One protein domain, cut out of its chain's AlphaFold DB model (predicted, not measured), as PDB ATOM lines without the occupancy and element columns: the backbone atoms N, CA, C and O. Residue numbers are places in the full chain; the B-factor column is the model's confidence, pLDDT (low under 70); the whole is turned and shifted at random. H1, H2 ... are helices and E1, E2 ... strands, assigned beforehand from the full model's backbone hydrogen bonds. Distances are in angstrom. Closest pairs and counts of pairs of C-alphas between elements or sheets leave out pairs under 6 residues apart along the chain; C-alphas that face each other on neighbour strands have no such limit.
ATOM      1  N   SER A  65     -38.527  13.706 -15.490       91.81
ATOM      2  CA  SER A  65     -38.816  13.298 -14.102       91.81
ATOM      3  C   SER A  65     -38.276  11.915 -13.740       91.81
ATOM      4  O   SER A  65     -37.946  11.680 -12.578       91.81
ATOM      5  N   THR A  66     -38.097  11.021 -14.717       92.50
ATOM      6  CA  THR A  66     -37.446   9.720 -14.515       92.50
ATOM      7  C   THR A  66     -36.159   9.628 -15.328       92.50
ATOM      8  O   THR A  66     -36.116   9.975 -16.509       92.50
ATOM      9  N   LYS A  67     -35.084   9.131 -14.703       95.62
ATOM     10  CA  LYS A  67     -33.788   8.938 -15.368       95.62
ATOM     11  C   LYS A  67     -33.805   7.694 -16.260       95.62
ATOM     12  O   LYS A  67     -34.199   6.611 -15.820       95.62
ATOM     13  N   VAL A  68     -33.319   7.845 -17.490       96.38
ATOM     14  CA  VAL A  68     -33.054   6.726 -18.401       96.38
ATOM     15  C   VAL A  68     -31.824   5.963 -17.909       96.38
ATOM     16  O   VAL A  68     -30.768   6.551 -17.682       96.38
ATOM     17  N   ARG A  69     -31.976   4.653 -17.726       97.00
ATOM     18  CA  ARG A  69     -30.907   3.704 -17.406       97.00
ATOM     19  C   ARG A  69     -31.043   2.553 -18.385       97.00
ATOM     20  O   ARG A  69     -31.945   1.735 -18.234       97.00
ATOM     21  N   GLY A  70     -30.204   2.524 -19.407       96.56
ATOM     22  CA  GLY A  70     -30.342   1.542 -20.469       96.56
ATOM     23  C   GLY A  70     -29.021   1.055 -21.018       96.56
ATOM     24  O   GLY A  70     -27.962   1.575 -20.672       96.56
ATOM     25  N   VAL A  71     -29.131   0.045 -21.869       97.62
ATOM     26  CA  VAL A  71     -28.022  -0.600 -22.572       97.62
ATOM     27  C   VAL A  71     -28.312  -0.652 -24.069       97.62
ATOM     28  O   VAL A  71     -29.472  -0.607 -24.488       97.62
ATOM     29  N   ASN A  72     -27.258  -0.732 -24.875       97.94
ATOM     30  CA  ASN A  72     -27.383  -1.022 -26.300       97.94
ATOM     31  C   ASN A  72     -27.453  -2.535 -26.515       97.94
ATOM     32  O   ASN A  72     -26.770  -3.289 -25.828       97.94
ATOM     33  N   LEU A  73     -28.244  -2.966 -27.493       97.69
ATOM     34  CA  LEU A  73     -28.231  -4.336 -28.009       97.69
ATOM     35  C   LEU A  73     -27.355  -4.393 -29.272       97.69
ATOM     36  O   LEU A  73     -27.827  -4.736 -30.354       97.69
ATOM     37  N   GLY A  74     -26.101  -3.946 -29.130       95.44
ATOM     38  CA  GLY A  74     -25.122  -3.853 -30.218       95.44
ATOM     39  C   GLY A  74     -24.689  -5.219 -30.755       95.44
ATOM     40  O   GLY A  74     -24.820  -6.243 -30.073       95.44
ATOM     41  N   GLY A  75     -24.208  -5.237 -31.999       95.25
ATOM     42  CA  GLY A  75     -23.801  -6.464 -32.686       95.25
ATOM     43  C   GLY A  75     -24.941  -7.441 -33.007       95.25
ATOM     44  O   GLY A  75     -24.649  -8.574 -33.372       95.25
ATOM     45  N   TRP A  76     -26.221  -7.075 -32.824       97.81
ATOM     46  CA  TRP A  76     -27.358  -7.989 -33.031       97.81
ATOM     47  C   TRP A  76     -27.944  -7.930 -34.444       97.81
ATOM     48  O   TRP A  76     -27.742  -8.850 -35.229       97.81
ATOM     49  N   LEU A  77     -28.704  -6.871 -34.749       97.31
ATOM     50  CA  LEU A  77     -29.364  -6.672 -36.050       97.31
ATOM     51  C   LEU A  77     -28.480  -5.899 -37.041       97.31
ATOM     52  O   LEU A  77     -28.899  -5.639 -38.164       97.31
ATOM     53  N   VAL A  78     -27.297  -5.517 -36.572       96.38
ATOM     54  CA  VAL A  78     -26.205  -4.880 -37.292       96.38
ATOM     55  C   VAL A  78     -24.940  -5.510 -36.728       96.38
ATOM     56  O   VAL A  78     -24.760  -5.506 -35.505       96.38
ATOM     57  N   LEU A  79     -24.131  -6.129 -37.577       93.75
ATOM     58  CA  LEU A  79     -22.925  -6.819 -37.157       93.75
ATOM     59  C   LEU A  79     -21.781  -5.834 -36.967       93.75
ATOM     60  O   LEU A  79     -21.586  -4.904 -37.737       93.75
ATOM     61  N   GLU A  80     -20.982  -6.081 -35.939       90.44
ATOM     62  CA  GLU A  80     -19.804  -5.284 -35.641       90.44
ATOM     63  C   GLU A  80     -18.667  -6.268 -35.352       90.44
ATOM     64  O   GLU A  80     -18.706  -6.921 -34.306       90.44
ATOM     65  N   PRO A  81     -17.662  -6.415 -36.236       89.44
ATOM     66  CA  PRO A  81     -16.620  -7.437 -36.090       89.44
ATOM     67  C   PRO A  81     -15.883  -7.396 -34.750       89.44
ATOM     68  O   PRO A  81     -15.423  -8.416 -34.253       89.44
ATOM     69  N   TRP A  82     -15.793  -6.223 -34.124       88.25
ATOM     70  CA  TRP A  82     -15.170  -6.062 -32.813       88.25
ATOM     71  C   TRP A  82     -16.068  -6.514 -31.641       88.25
ATOM     72  O   TRP A  82     -15.553  -6.790 -30.558       88.25
ATOM     73  N   ILE A  83     -17.387  -6.626 -31.843       87.81
ATOM     74  CA  ILE A  83     -18.356  -7.178 -30.877       87.81
ATOM     75  C   ILE A  83     -18.588  -8.671 -31.135       87.81
ATOM     76  O   ILE A  83     -18.643  -9.463 -30.191       87.81
ATOM     77  N   THR A  84     -18.735  -9.059 -32.404       89.75
ATOM     78  CA  THR A  84     -19.081 -10.416 -32.851       89.75
ATOM     79  C   THR A  84     -18.010 -11.023 -33.772       89.75
ATOM     80  O   THR A  84     -18.340 -11.519 -34.853       89.75
ATOM     81  N   PRO A  85     -16.726 -11.061 -33.354       90.31
ATOM     82  CA  PRO A  85     -15.619 -11.492 -34.217       90.31
ATOM     83  C   PRO A  85     -15.814 -12.906 -34.771       90.31
ATOM     84  O   PRO A  85     -15.515 -13.166 -35.931       90.31
ATOM     85  N   SER A  86     -16.454 -13.791 -34.001       90.00
ATOM     86  CA  SER A  86     -16.710 -15.179 -34.398       90.00
ATOM     87  C   SER A  86     -17.551 -15.348 -35.670       90.00
ATOM     88  O   SER A  86     -17.544 -16.430 -36.254       90.00
ATOM     89  N   LEU A  87     -18.313 -14.332 -36.096       89.69
ATOM     90  CA  LEU A  87     -19.033 -14.380 -37.377       89.69
ATOM     91  C   LEU A  87     -18.101 -14.167 -38.575       89.69
ATOM     92  O   LEU A  87     -18.347 -14.736 -39.643       89.69
ATOM     93  N   PHE A  88     -17.039 -13.394 -38.364       90.94
ATOM     94  CA  PHE A  88     -16.036 -13.004 -39.352       90.94
ATOM     95  C   PHE A  88     -14.805 -13.924 -39.328       90.94
ATOM     96  O   PHE A  88     -14.035 -13.958 -40.284       90.94
ATOM     97  N   ASP A  89     -14.658 -14.738 -38.284       88.31
ATOM     98  CA  ASP A  89     -13.630 -15.769 -38.207       88.31
ATOM     99  C   ASP A  89     -13.894 -16.920 -39.192       88.31
ATOM    100  O   ASP A  89     -15.032 -17.347 -39.424       88.31
ATOM    101  N   ASN A  90     -12.809 -17.496 -39.722       83.88
ATOM    102  CA  ASN A  90     -12.831 -18.689 -40.578       83.88
ATOM    103  C   ASN A  90     -13.787 -18.575 -41.779       83.88
ATOM    104  O   ASN A  90     -14.389 -19.560 -42.207       83.88
ATOM    105  N   THR A  91     -13.946 -17.373 -42.334       88.56
ATOM    106  CA  THR A  91     -14.730 -17.145 -43.557       88.56
ATOM    107  C   THR A  91     -14.047 -17.708 -44.802       88.56
ATOM    108  O   THR A  91     -14.708 -17.876 -45.823       88.56
ATOM    109  N   GLY A  92     -12.741 -17.989 -44.718       89.88
ATOM    110  CA  GLY A  92     -11.906 -18.398 -45.849       89.88
ATOM    111  C   GLY A  92     -11.559 -17.247 -46.799       89.88
ATOM    112  O   GLY A  92     -11.013 -17.505 -47.868       89.88
ATOM    113  N   ASN A  93     -11.889 -16.003 -46.433       92.25
ATOM    114  CA  ASN A  93     -11.663 -14.825 -47.259       92.25
ATOM    115  C   ASN A  93     -11.393 -13.581 -46.395       92.25
ATOM    116  O   ASN A  93     -12.302 -13.057 -45.750       92.25
ATOM    117  N   ASP A  94     -10.159 -13.082 -46.449       92.38
ATOM    118  CA  ASP A  94      -9.691 -11.928 -45.668       92.38
ATOM    119  C   ASP A  94     -10.294 -10.586 -46.130       92.38
ATOM    120  O   ASP A  94     -10.155  -9.578 -45.442       92.38
ATOM    121  N   ALA A  95     -10.973 -10.548 -47.283       93.19
ATOM    122  CA  ALA A  95     -11.698  -9.360 -47.742       93.19
ATOM    123  C   ALA A  95     -13.018  -9.129 -46.983       93.19
ATOM    124  O   ALA A  95     -13.647  -8.089 -47.163       93.19
ATOM    125  N   ILE A  96     -13.452 -10.092 -46.164       94.06
ATOM    126  CA  ILE A  96     -14.658  -9.999 -45.342       94.06
ATOM    127  C   ILE A  96     -14.303  -9.316 -44.018       94.06
ATOM    128  O   ILE A  96     -13.739  -9.939 -43.120       94.06
ATOM    129  N   VAL A  97     -14.630  -8.030 -43.913       90.81
ATOM    130  CA  VAL A  97     -14.223  -7.152 -42.802       90.81
ATOM    131  C   VAL A  97     -15.387  -6.426 -42.124       90.81
ATOM    132  O   VAL A  97     -15.180  -5.833 -41.073       90.81
ATOM    133  N   ASP A  98     -16.586  -6.467 -42.702       90.94
ATOM    134  CA  ASP A  98     -17.815  -5.810 -42.229       90.94
ATOM    135  C   ASP A  98     -19.068  -6.544 -42.756       90.94
ATOM    136  O   ASP A  98     -18.948  -7.528 -43.496       90.94
ATOM    137  N   GLU A  99     -20.280  -6.129 -42.359       94.38
ATOM    138  CA  GLU A  99     -21.515  -6.817 -42.774       94.38
ATOM    139  C   GLU A  99     -21.735  -6.736 -44.293       94.38
ATOM    140  O   GLU A  99     -22.201  -7.702 -44.909       94.38
ATOM    141  N   PHE A 100     -21.339  -5.620 -44.914       94.00
ATOM    142  CA  PHE A 100     -21.426  -5.426 -46.359       94.00
ATOM    143  C   PHE A 100     -20.576  -6.452 -47.122       94.00
ATOM    144  O   PHE A 100     -21.082  -7.188 -47.970       94.00
ATOM    145  N   THR A 101     -19.282  -6.536 -46.809       94.81
ATOM    146  CA  THR A 101     -18.345  -7.480 -47.436       94.81
ATOM    147  C   THR A 101     -18.662  -8.925 -47.069       94.81
ATOM    148  O   THR A 101     -18.459  -9.819 -47.894       94.81
ATOM    149  N   PHE A 102     -19.231  -9.171 -45.883       94.94
ATOM    150  CA  PHE A 102     -19.757 -10.480 -45.503       94.94
ATOM    151  C   PHE A 102     -20.855 -10.929 -46.465       94.94
ATOM    152  O   PHE A 102     -20.752 -12.012 -47.033       94.94
ATOM    153  N   GLY A 103     -21.856 -10.087 -46.718       94.75
ATOM    154  CA  GLY A 103     -22.895 -10.383 -47.701       94.75
ATOM    155  C   GLY A 103     -22.389 -10.426 -49.150       94.75
ATOM    156  O   GLY A 103     -22.929 -11.152 -49.981       94.75
ATOM    157  N   GLN A 104     -21.323  -9.680 -49.464       96.12
ATOM    158  CA  GLN A 104     -20.774  -9.596 -50.821       96.12
ATOM    159  C   GLN A 104     -19.944 -10.820 -51.216       96.12
ATOM    160  O   GLN A 104     -19.995 -11.253 -52.368       96.12
ATOM    161  N   PHE A 105     -19.123 -11.328 -50.295       96.50
ATOM    162  CA  PHE A 105     -18.088 -12.310 -50.613       96.50
ATOM    163  C   PHE A 105     -18.310 -13.687 -49.996       96.50
ATOM    164  O   PHE A 105     -17.658 -14.642 -50.422       96.50
ATOM    165  N   GLN A 106     -19.184 -13.813 -48.997       96.06
ATOM    166  CA  GLN A 106     -19.549 -15.115 -48.456       96.06
ATOM    167  C   GLN A 106     -20.602 -15.784 -49.345       96.06
ATOM    168  O   GLN A 106     -21.432 -15.120 -49.965       96.06
ATOM    169  N   ASP A 107     -20.604 -17.117 -49.378       95.81
ATOM    170  CA  ASP A 107     -21.708 -17.855 -49.990       95.81
ATOM    171  C   ASP A 107     -23.043 -17.465 -49.330       95.81
ATOM    172  O   ASP A 107     -23.162 -17.458 -48.102       95.81
ATOM    173  N   TYR A 108     -24.060 -17.186 -50.150       95.00
ATOM    174  CA  TYR A 108     -25.336 -16.646 -49.680       95.00
ATOM    175  C   TYR A 108     -26.002 -17.542 -48.628       95.00
ATOM    176  O   TYR A 108     -26.464 -17.054 -47.596       95.00
ATOM    177  N   ASN A 109     -26.052 -18.857 -48.864       96.50
ATOM    178  CA  ASN A 109     -26.709 -19.781 -47.938       96.50
ATOM    179  C   ASN A 109     -25.936 -19.875 -46.620       96.50
ATOM    180  O   ASN A 109     -26.536 -19.907 -45.542       96.50
ATOM    181  N   THR A 110     -24.607 -19.874 -46.705       95.44
ATOM    182  CA  THR A 110     -23.711 -19.877 -45.548       95.44
ATOM    183  C   THR A 110     -23.877 -18.607 -44.715       95.44
ATOM    184  O   THR A 110     -24.074 -18.692 -43.501       95.44
ATOM    185  N   ALA A 111     -23.850 -17.437 -45.356       95.12
ATOM    186  CA  ALA A 111     -24.031 -16.146 -44.706       95.12
ATOM    187  C   ALA A 111     -25.412 -16.035 -44.056       95.12
ATOM    188  O   ALA A 111     -25.513 -15.761 -42.859       95.12
ATOM    189  N   HIS A 112     -26.472 -16.341 -44.805       96.56
ATOM    190  CA  HIS A 112     -27.838 -16.261 -44.303       96.56
ATOM    191  C   HIS A 112     -28.082 -17.212 -43.123       96.56
ATOM    192  O   HIS A 112     -28.655 -16.805 -42.117       96.56
ATOM    193  N   SER A 113     -27.588 -18.456 -43.187       96.94
ATOM    194  CA  SER A 113     -27.729 -19.415 -42.078       96.94
ATOM    195  C   SER A 113     -26.994 -18.951 -40.818       96.94
ATOM    196  O   SER A 113     -27.530 -19.058 -39.714       96.94
ATOM    197  N   LYS A 114     -25.779 -18.403 -40.973       96.19
ATOM    198  CA  LYS A 114     -25.019 -17.817 -39.859       96.19
ATOM    199  C   LYS A 114     -25.769 -16.638 -39.233       96.19
ATOM    200  O   LYS A 114     -25.858 -16.571 -38.009       96.19
ATOM    201  N   LEU A 115     -26.335 -15.755 -40.055       96.88
ATOM    202  CA  LEU A 115     -27.099 -14.589 -39.609       96.88
ATOM    203  C   LEU A 115     -28.383 -14.974 -38.874       96.88
ATOM    204  O   LEU A 115     -28.620 -14.464 -37.786       96.88
ATOM    205  N   VAL A 116     -29.171 -15.915 -39.398       97.94
ATOM    206  CA  VAL A 116     -30.385 -16.406 -38.720       97.94
ATOM    207  C   VAL A 116     -30.041 -17.013 -37.362       97.94
ATOM    208  O   VAL A 116     -30.619 -16.620 -36.349       97.94
ATOM    209  N   ASN A 117     -29.036 -17.893 -37.309       97.62
ATOM    210  CA  ASN A 117     -28.580 -18.473 -36.047       97.62
ATOM    211  C   ASN A 117     -28.095 -17.397 -35.059       97.62
ATOM    212  O   ASN A 117     -28.365 -17.478 -33.860       97.62
ATOM    213  N   HIS A 118     -27.393 -16.375 -35.549       97.56
ATOM    214  CA  HIS A 118     -26.968 -15.239 -34.735       97.56
ATOM    215  C   HIS A 118     -28.159 -14.445 -34.195       97.56
ATOM    216  O   HIS A 118     -28.250 -14.220 -32.989       97.56
ATOM    217  N   TRP A 119     -29.118 -14.077 -35.044       98.06
ATOM    218  CA  TRP A 119     -30.308 -13.341 -34.624       98.06
ATOM    219  C   TRP A 119     -31.151 -14.122 -33.608       98.06
ATOM    220  O   TRP A 119     -31.692 -13.508 -32.689       98.06
ATOM    221  N   ASP A 120     -31.211 -15.452 -33.725       97.88
ATOM    222  CA  ASP A 120     -31.922 -16.340 -32.797       97.88
ATOM    223  C   ASP A 120     -31.253 -16.477 -31.421       97.88
ATOM    224  O   ASP A 120     -31.942 -16.735 -30.432       97.88
ATOM    225  N   THR A 121     -29.928 -16.333 -31.338       97.31
ATOM    226  CA  THR A 121     -29.161 -16.733 -30.141       97.31
ATOM    227  C   THR A 121     -28.373 -15.605 -29.478       97.31
ATOM    228  O   THR A 121     -27.963 -15.731 -28.316       97.31
ATOM    229  N   TRP A 122     -28.143 -14.491 -30.177       97.50
ATOM    230  CA  TRP A 122     -27.358 -13.380 -29.649       97.50
ATOM    231  C   TRP A 122     -28.093 -12.646 -28.530       97.50
ATOM    232  O   TRP A 122     -27.551 -12.566 -27.424       97.50
ATOM    233  N   ILE A 123     -29.327 -12.203 -28.796       98.31
ATOM    234  CA  ILE A 123     -30.249 -11.617 -27.817       98.31
ATOM    235  C   ILE A 123     -31.531 -12.445 -27.770       98.31
ATOM    236  O   ILE A 123     -32.150 -12.742 -28.788       98.31
ATOM    237  N   THR A 124     -31.958 -12.761 -26.557       98.38
ATOM    238  CA  THR A 124     -33.147 -13.551 -26.246       98.38
ATOM    239  C   THR A 124     -34.005 -12.836 -25.201       98.38
ATOM    240  O   THR A 124     -33.573 -11.866 -24.576       98.38
ATOM    241  N   GLU A 125     -35.210 -13.340 -24.929       98.44
ATOM    242  CA  GLU A 125     -36.042 -12.817 -23.831       98.44
ATOM    243  C   GLU A 125     -35.335 -12.899 -22.468       98.44
ATOM    244  O   GLU A 125     -35.519 -12.033 -21.613       98.44
ATOM    245  N   SER A 126     -34.460 -13.892 -22.273       98.44
ATOM    246  CA  SER A 126     -33.703 -14.031 -21.026       98.44
ATOM    247  C   SER A 126     -32.768 -12.844 -20.761       98.44
ATOM    248  O   SER A 126     -32.589 -12.450 -19.606       98.44
ATOM    249  N   ASP A 127     -32.247 -12.210 -21.815       98.50
ATOM    250  CA  ASP A 127     -31.433 -11.001 -21.708       98.50
ATOM    251  C   ASP A 127     -32.285  -9.805 -21.254       98.50
ATOM    252  O   ASP A 127     -31.864  -9.039 -20.390       98.50
ATOM    253  N   PHE A 128     -33.526  -9.681 -21.742       98.62
ATOM    254  CA  PHE A 128     -34.476  -8.661 -21.274       98.62
ATOM    255  C   PHE A 128     -34.859  -8.861 -19.805       98.62
ATOM    256  O   PHE A 128     -34.887  -7.891 -19.041       98.62
ATOM    257  N   ALA A 129     -35.086 -10.107 -19.382       98.38
ATOM    258  CA  ALA A 129     -35.317 -10.428 -17.979       98.38
ATOM    259  C   ALA A 129     -34.123 -10.014 -17.099       98.38
ATOM    260  O   ALA A 129     -34.313  -9.409 -16.043       98.38
ATOM    261  N   ALA A 130     -32.891 -10.280 -17.549       98.38
ATOM    262  CA  ALA A 130     -31.674  -9.891 -16.841       98.38
ATOM    263  C   ALA A 130     -31.481  -8.364 -16.785       98.38
ATOM    264  O   ALA A 130     -31.129  -7.829 -15.734       98.38
ATOM    265  N   ILE A 131     -31.756  -7.650 -17.882       98.25
ATOM    266  CA  ILE A 131     -31.713  -6.179 -17.955       98.25
ATOM    267  C   ILE A 131     -32.688  -5.566 -16.940       98.25
ATOM    268  O   ILE A 131     -32.304  -4.681 -16.171       98.25
ATOM    269  N   ALA A 132     -33.925  -6.067 -16.885       97.69
ATOM    270  CA  ALA A 132     -34.916  -5.616 -15.911       97.69
ATOM    271  C   ALA A 132     -34.496  -5.947 -14.469       97.69
ATOM    272  O   ALA A 132     -34.578  -5.086 -13.593       97.69
ATOM    273  N   ALA A 133     -33.985  -7.158 -14.223       97.88
ATOM    274  CA  ALA A 133     -33.487  -7.573 -12.909       97.88
ATOM    275  C   ALA A 133     -32.293  -6.725 -12.427       97.88
ATOM    276  O   ALA A 133     -32.142  -6.499 -11.228       97.88
ATOM    277  N   ALA A 134     -31.483  -6.201 -13.350       97.75
ATOM    278  CA  ALA A 134     -30.411  -5.250 -13.058       97.75
ATOM    279  C   ALA A 134     -30.913  -3.817 -12.763       97.75
ATOM    280  O   ALA A 134     -30.109  -2.922 -12.495       97.75
ATOM    281  N   GLY A 135     -32.228  -3.571 -12.811       97.06
ATOM    282  CA  GLY A 135     -32.838  -2.265 -12.547       97.06
ATOM    283  C   GLY A 135     -32.729  -1.275 -13.711       97.06
ATOM    284  O   GLY A 135     -32.893  -0.065 -13.513       97.06
ATOM    285  N   LEU A 136     -32.430  -1.760 -14.919       98.00
ATOM    286  CA  LEU A 136     -32.439  -0.954 -16.135       98.00
ATOM    287  C   LEU A 136     -33.869  -0.833 -16.675       98.00
ATOM    288  O   LEU A 136     -34.700  -1.719 -16.501       98.00
ATOM    289  N   ASN A 137     -34.160   0.288 -17.330       96.75
ATOM    290  CA  ASN A 137     -35.499   0.629 -17.811       96.75
ATOM    291  C   ASN A 137     -35.569   0.896 -19.321       96.75
ATOM    292  O   ASN A 137     -36.663   1.129 -19.832       96.75
ATOM    293  N   HIS A 138     -34.437   0.869 -20.033       97.69
ATOM    294  CA  HIS A 138     -34.380   1.088 -21.479       97.69
ATOM    295  C   HIS A 138     -33.436   0.122 -22.189       97.69
ATOM    296  O   HIS A 138     -32.396  -0.260 -21.653       97.69
ATOM    297  N   VAL A 139     -33.757  -0.165 -23.446       98.38
ATOM    298  CA  VAL A 139     -32.812  -0.694 -24.428       98.38
ATOM    299  C   VAL A 139     -32.792   0.192 -25.667       98.38
ATOM    300  O   VAL A 139     -33.826   0.717 -26.085       98.38
ATOM    301  N   ARG A 140     -31.610   0.353 -26.260       98.50
ATOM    302  CA  ARG A 140     -31.438   0.905 -27.608       98.50
ATOM    303  C   ARG A 140     -31.135  -0.241 -28.567       98.50
ATOM    304  O   ARG A 140     -30.258  -1.052 -28.278       98.50
ATOM    305  N   ILE A 141     -31.866  -0.304 -29.677       98.25
ATOM    306  CA  ILE A 141     -31.769  -1.373 -30.678       98.25
ATOM    307  C   ILE A 141     -31.286  -0.767 -32.001       98.25
ATOM    308  O   ILE A 141     -32.099  -0.155 -32.701       98.25
ATOM    309  N   PRO A 142     -29.990  -0.919 -32.328       97.88
ATOM    310  CA  PRO A 142     -29.458  -0.624 -33.653       97.88
ATOM    311  C   PRO A 142     -30.106  -1.520 -34.714       97.88
ATOM    312  O   PRO A 142     -30.191  -2.733 -34.525       97.88
ATOM    313  N   ILE A 143     -30.555  -0.936 -35.821       96.81
ATOM    314  CA  ILE A 143     -31.035  -1.659 -37.004       96.81
ATOM    315  C   ILE A 143     -30.584  -0.935 -38.278       96.81
ATOM    316  O   ILE A 143     -30.693   0.287 -38.374       96.81
ATOM    317  N   GLY A 144     -30.055  -1.677 -39.248       95.62
ATOM    318  CA  GLY A 144     -29.631  -1.129 -40.535       95.62
ATOM    319  C   GLY A 144     -30.804  -0.901 -41.487       95.62
ATOM    320  O   GLY A 144     -31.827  -1.587 -41.396       95.62
ATOM    321  N   TYR A 145     -30.666   0.038 -42.429       95.00
ATOM    322  CA  TYR A 145     -31.694   0.274 -43.454       95.00
ATOM    323  C   TYR A 145     -31.995  -0.979 -44.291       95.00
ATOM    324  O   TYR A 145     -33.133  -1.175 -44.717       95.00
ATOM    325  N   TRP A 146     -30.997  -1.851 -44.471       95.19
ATOM    326  CA  TRP A 146     -31.105  -3.083 -45.247       95.19
ATOM    327  C   TRP A 146     -32.110  -4.082 -44.669       95.19
ATOM    328  O   TRP A 146     -32.654  -4.903 -45.403       95.19
ATOM    329  N   ALA A 147     -32.463  -3.965 -43.384       95.25
ATOM    330  CA  ALA A 147     -33.573  -4.718 -42.802       95.25
ATOM    331  C   ALA A 147     -34.935  -4.396 -43.453       95.25
ATOM    332  O   ALA A 147     -35.891  -5.152 -43.270       95.25
ATOM    333  N   PHE A 148     -35.028  -3.280 -44.184       94.00
ATOM    334  CA  PHE A 148     -36.249  -2.780 -44.811       94.00
ATOM    335  C   PHE A 148     -36.156  -2.754 -46.337       94.00
ATOM    336  O   PHE A 148     -37.087  -3.205 -46.999       94.00
ATOM    337  N   ASP A 149     -35.056  -2.242 -46.893       91.56
ATOM    338  CA  ASP A 149     -34.909  -2.050 -48.336       91.56
ATOM    339  C   ASP A 149     -33.462  -2.278 -48.790       91.56
ATOM    340  O   ASP A 149     -32.536  -1.674 -48.256       91.56
ATOM    341  N   ILE A 150     -33.303  -3.157 -49.778       93.00
ATOM    342  CA  ILE A 150     -32.047  -3.466 -50.485       93.00
ATOM    343  C   ILE A 150     -32.257  -3.450 -52.008       93.00
ATOM    344  O   ILE A 150     -31.531  -4.084 -52.773       93.00
ATOM    345  N   SER A 151     -33.310  -2.773 -52.477       91.31
ATOM    346  CA  SER A 151     -33.656  -2.704 -53.901       91.31
ATOM    347  C   SER A 151     -32.598  -1.993 -54.755       91.31
ATOM    348  O   SER A 151     -32.649  -2.086 -55.982       91.31
ATOM    349  N   GLY A 152     -31.612  -1.342 -54.126       90.00
ATOM    350  CA  GLY A 152     -30.429  -0.777 -54.772       90.00
ATOM    351  C   GLY A 152     -29.393  -1.819 -55.210       90.00
ATOM    352  O   GLY A 152     -28.437  -1.457 -55.896       90.00
ATOM    353  N   GLY A 153     -29.587  -3.100 -54.876       91.19
ATOM    354  CA  GLY A 153     -28.674  -4.190 -55.227       91.19
ATOM    355  C   GLY A 153     -27.542  -4.385 -54.220       91.19
ATOM    356  O   GLY A 153     -26.525  -4.996 -54.547       91.19
ATOM    357  N   GLU A 154     -27.693  -3.850 -53.012       93.56
ATOM    358  CA  GLU A 154     -26.717  -4.015 -51.945       93.56
ATOM    359  C   GLU A 154     -26.668  -5.470 -51.455       93.56
ATOM    360  O   GLU A 154     -27.697  -6.145 -51.397       93.56
ATOM    361  N   PRO A 155     -25.487  -5.970 -51.066       95.06
ATOM    362  CA  PRO A 155     -25.267  -7.387 -50.805       95.06
ATOM    363  C   PRO A 155     -25.756  -7.842 -49.418       95.06
ATOM    364  O   PRO A 155     -25.363  -8.901 -48.943       95.06
ATOM    365  N   TYR A 156     -26.594  -7.062 -48.734       96.12
ATOM    366  CA  TYR A 156     -27.062  -7.401 -47.393       96.12
ATOM    367  C   TYR A 156     -28.112  -8.514 -47.403       96.12
ATOM    368  O   TYR A 156     -28.923  -8.649 -48.320       96.12
ATOM    369  N   HIS A 157     -28.171  -9.260 -46.302       95.81
ATOM    370  CA  HIS A 157     -29.234 -10.229 -46.064       95.81
ATOM    371  C   HIS A 157     -30.364  -9.606 -45.242       95.81
ATOM    372  O   HIS A 157     -30.124  -8.953 -44.224       95.81
ATOM    373  N   GLN A 158     -31.605  -9.873 -45.646       96.12
ATOM    374  CA  GLN A 158     -32.793  -9.486 -44.889       96.12
ATOM    375  C   GLN A 158     -33.259 -10.615 -43.962       96.12
ATOM    376  O   GLN A 158     -33.044 -11.795 -44.232       96.12
ATOM    377  N   GLY A 159     -33.935 -10.248 -42.875       95.38
ATOM    378  CA  GLY A 159     -34.519 -11.189 -41.908       95.38
ATOM    379  C   GLY A 159     -34.587 -10.657 -40.475       95.38
ATOM    380  O   GLY A 159     -35.203 -11.281 -39.621       95.38
ATOM    381  N   GLN A 160     -34.023  -9.477 -40.222       96.00
ATOM    382  CA  GLN A 160     -33.944  -8.809 -38.923       96.00
ATOM    383  C   GLN A 160     -35.314  -8.335 -38.406       96.00
ATOM    384  O   GLN A 160     -35.546  -8.283 -37.198       96.00
ATOM    385  N   TYR A 161     -36.238  -7.967 -39.299       94.12
ATOM    386  CA  TYR A 161     -37.479  -7.276 -38.925       94.12
ATOM    387  C   TYR A 161     -38.376  -8.068 -37.943       94.12
ATOM    388  O   TYR A 161     -38.802  -7.495 -36.938       94.12
ATOM    389  N   PRO A 162     -38.603  -9.389 -38.108       97.25
ATOM    390  CA  PRO A 162     -39.280 -10.206 -37.095       97.25
ATOM    391  C   PRO A 162     -38.607 -10.201 -35.711       97.25
ATOM    392  O   PRO A 162     -39.301 -10.261 -34.695       97.25
ATOM    393  N   TYR A 163     -37.277 -10.102 -35.642       98.19
ATOM    394  CA  TYR A 163     -36.534 -10.058 -34.375       98.19
ATOM    395  C   TYR A 163     -36.715  -8.729 -33.648       98.19
ATOM    396  O   TYR A 163     -36.847  -8.719 -32.424       98.19
ATOM    397  N   LEU A 164     -36.829  -7.620 -34.385       97.69
ATOM    398  CA  LEU A 164     -37.201  -6.330 -33.805       97.69
ATOM    399  C   LEU A 164     -38.573  -6.405 -33.110       97.69
ATOM    400  O   LEU A 164     -38.724  -5.908 -31.995       97.69
ATOM    401  N   PHE A 165     -39.563  -7.074 -33.711       96.56
ATOM    402  CA  PHE A 165     -40.864  -7.273 -33.058       96.56
ATOM    403  C   PHE A 165     -40.786  -8.170 -31.825       96.56
ATOM    404  O   PHE A 165     -41.394  -7.834 -30.808       96.56
ATOM    405  N   LYS A 166     -40.020  -9.270 -31.886       97.88
ATOM    406  CA  LYS A 166     -39.750 -10.107 -30.705       97.88
ATOM    407  C   LYS A 166     -39.167  -9.255 -29.572       97.88
ATOM    408  O   LYS A 166     -39.687  -9.287 -28.463       97.88
ATOM    409  N   ALA A 167     -38.172  -8.418 -29.870       98.00
ATOM    410  CA  ALA A 167     -37.544  -7.527 -28.898       98.00
ATOM    411  C   ALA A 167     -38.528  -6.528 -28.275       98.00
ATOM    412  O   ALA A 167     -38.507  -6.317 -27.065       98.00
ATOM    413  N   ILE A 168     -39.412  -5.931 -29.081       97.50
ATOM    414  CA  ILE A 168     -40.457  -5.021 -28.587       97.50
ATOM    415  C   ILE A 168     -41.413  -5.763 -27.643       97.50
ATOM    416  O   ILE A 168     -41.766  -5.226 -26.592       97.50
ATOM    417  N   GLN A 169     -41.798  -6.995 -27.983       97.81
ATOM    418  CA  GLN A 169     -42.658  -7.818 -27.133       97.81
ATOM    419  C   GLN A 169     -41.967  -8.187 -25.813       97.81
ATOM    420  O   GLN A 169     -42.558  -8.020 -24.748       97.81
ATOM    421  N   TRP A 170     -40.707  -8.624 -25.856       98.50
ATOM    422  CA  TRP A 170     -39.920  -8.928 -24.656       98.50
ATOM    423  C   TRP A 170     -39.742  -7.690 -23.775       98.50
ATOM    424  O   TRP A 170     -39.946  -7.745 -22.562       98.50
ATOM    425  N   ALA A 171     -39.455  -6.534 -24.376       97.62
ATOM    426  CA  ALA A 171     -39.373  -5.272 -23.653       97.62
ATOM    427  C   ALA A 171     -40.688  -4.951 -22.932       97.62
ATOM    428  O   ALA A 171     -40.677  -4.598 -21.752       97.62
ATOM    429  N   GLN A 172     -41.825  -5.132 -23.610       96.00
ATOM    430  CA  GLN A 172     -43.145  -4.941 -23.018       96.00
ATOM    431  C   GLN A 172     -43.386  -5.892 -21.836       96.00
ATOM    432  O   GLN A 172     -43.831  -5.427 -20.785       96.00
ATOM    433  N   ASN A 173     -43.059  -7.180 -21.980       97.44
ATOM    434  CA  ASN A 173     -43.215  -8.194 -20.929       97.44
ATOM    435  C   ASN A 173     -42.416  -7.847 -19.661       97.44
ATOM    436  O   ASN A 173     -42.855  -8.139 -18.550       97.44
ATOM    437  N   HIS A 174     -41.269  -7.183 -19.823       96.88
ATOM    438  CA  HIS A 174     -40.356  -6.833 -18.735       96.88
ATOM    439  C   HIS A 174     -40.411  -5.357 -18.307       96.88
ATOM    440  O   HIS A 174     -39.586  -4.914 -17.511       96.88
ATOM    441  N   GLY A 175     -41.373  -4.574 -18.810       95.31
ATOM    442  CA  GLY A 175     -41.518  -3.157 -18.453       95.31
ATOM    443  C   GLY A 175     -40.374  -2.255 -18.944       95.31
ATOM    444  O   GLY A 175     -40.200  -1.146 -18.437       95.31
ATOM    445  N   ILE A 176     -39.609  -2.708 -19.937       96.81
ATOM    446  CA  ILE A 176     -38.490  -1.991 -20.551       96.81
ATOM    447  C   ILE A 176     -39.006  -1.136 -21.715       96.81
ATOM    448  O   ILE A 176     -39.873  -1.542 -22.490       96.81
ATOM    449  N   LYS A 177     -38.467   0.076 -21.859       96.44
ATOM    450  CA  LYS A 177     -38.745   0.962 -22.996       96.44
ATOM    451  C   LYS A 177     -37.709   0.770 -24.103       96.44
ATOM    452  O   LYS A 177     -36.540   0.516 -23.830       96.44
ATOM    453  N   VAL A 178     -38.139   0.909 -25.353       96.75
ATOM    454  CA  VAL A 178     -37.293   0.668 -26.530       96.75
ATOM    455  C   VAL A 178     -37.041   1.973 -27.270       96.75
ATOM    456  O   VAL A 178     -37.980   2.714 -27.564       96.75
ATOM    457  N   LEU A 179     -35.778   2.224 -27.598       96.31
ATOM    458  CA  LEU A 179     -35.364   3.199 -28.597       96.31
ATOM    459  C   LEU A 179     -34.895   2.436 -29.838       96.31
ATOM    460  O   LEU A 179     -33.914   1.698 -29.769       96.31
ATOM    461  N   ILE A 180     -35.610   2.597 -30.952       96.81
ATOM    462  CA  ILE A 180     -35.226   2.024 -32.247       96.81
ATOM    463  C   ILE A 180     -34.307   3.025 -32.934       96.81
ATOM    464  O   ILE A 180     -34.647   4.202 -33.048       96.81
ATOM    465  N   ASP A 181     -33.146   2.554 -33.357       95.81
ATOM    466  CA  ASP A 181     -32.068   3.374 -33.875       95.81
ATOM    467  C   ASP A 181     -31.704   2.921 -35.286       95.81
ATOM    468  O   ASP A 181     -31.212   1.810 -35.472       95.81
ATOM    469  N   LEU A 182     -31.960   3.776 -36.278       95.19
ATOM    470  CA  LEU A 182     -31.511   3.534 -37.647       95.19
ATOM    471  C   LEU A 182     -29.991   3.724 -37.699       95.19
ATOM    472  O   LEU A 182     -29.500   4.849 -37.785       95.19
ATOM    473  N   HIS A 183     -29.263   2.616 -37.595       94.75
ATOM    474  CA  HIS A 183     -27.828   2.610 -37.317       94.75
ATOM    475  C   HIS A 183     -26.953   2.624 -38.571       94.75
ATOM    476  O   HIS A 183     -25.762   2.896 -38.488       94.75
ATOM    477  N   GLY A 184     -27.537   2.347 -39.733       88.38
ATOM    478  CA  GLY A 184     -26.884   2.415 -41.034       88.38
ATOM    479  C   GLY A 184     -27.858   2.994 -42.043       88.38
ATOM    480  O   GLY A 184     -28.983   2.501 -42.151       88.38
ATOM    481  N   ALA A 185     -27.447   4.041 -42.753       88.44
ATOM    482  CA  ALA A 185     -28.198   4.637 -43.853       88.44
ATOM    483  C   ALA A 185     -27.586   4.231 -45.209       88.44
ATOM    484  O   ALA A 185     -26.391   3.916 -45.262       88.44
TER     485      ALA A 185
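This is residues 65 to 185 of the 194 residues of the protein "Cellulase domain-containing protein" of Thanatephorus cucumeris (strain AG1-IB / isolate 7/3/14) (UniProt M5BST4). A small sheet of three parallel strands has helix H5 packed along one face, with H4 beside one end of H5. H3, H2 and H1 lie off the sheet and make the other end of an elongated body. The 121 printed residues hold, in order, E1 H1 H2 H3 H4 E2 H5 E3, class mixed, with sheet order E1 E2 E3. The whole is compact, radius of gyration of the C-alphas 15.3 A, spanning 49 by 29 by 20 A.

E1, residues 70 to 72, begins at C-alpha 70 (-30.342, 1.542, -20.469). H1 is 85 to 88, H2 99 to 105, H3 108 to 121, 19.9 A long, and H4 125 to 133. E2 is 138 to 144, 19.8 A, and H5 161 to 173, 18.9 A. E3, 177 to 184, 21.6 A, ends at C-alpha 184 (-26.884, 2.415, -41.034).

E2 is parallel to E1 (N 140 to O 71, 2.9 A) and to E3 (N 143 to O 181, 2.8 A), within hydrogen-bond range. E1, H1 to H4, E2 and E2, H5, E3 are strand-helix-strand units, parallel neighbour strands with helices between; the second crossover is right-handed. H5 and the sheet make two layers, a helix on one face: its height over the sheet is 9.8 A, and it runs along the strands, 11 degrees to E3 on the local plane. H4 only grazes the sheet with residues 128 to 132. H5 touches H4 with residues 167 to 171 alone, the closest C-alphas being Glu 125 and Trp 170, 5.6 A. H3 is close to H5 but not clearly touching, C-alphas of Trp 119 and Tyr 163 7.0 A apart. H2 and H3 are close but not clearly touching, C-alphas of Gly 103 and Ala 111 6.6 A apart. Every O i to N i+4 pair is within range in H2, H3, H4 and H5; H1 is too short for one.

The C-alphas of Ser 65 and Gly 92 are farthest apart, 52.3 A. The printed part has no cut. The links E1 to H1 and E2 to H5 are long. Mean pLDDT of the printed part is 95.2, and no printed residue is under 70.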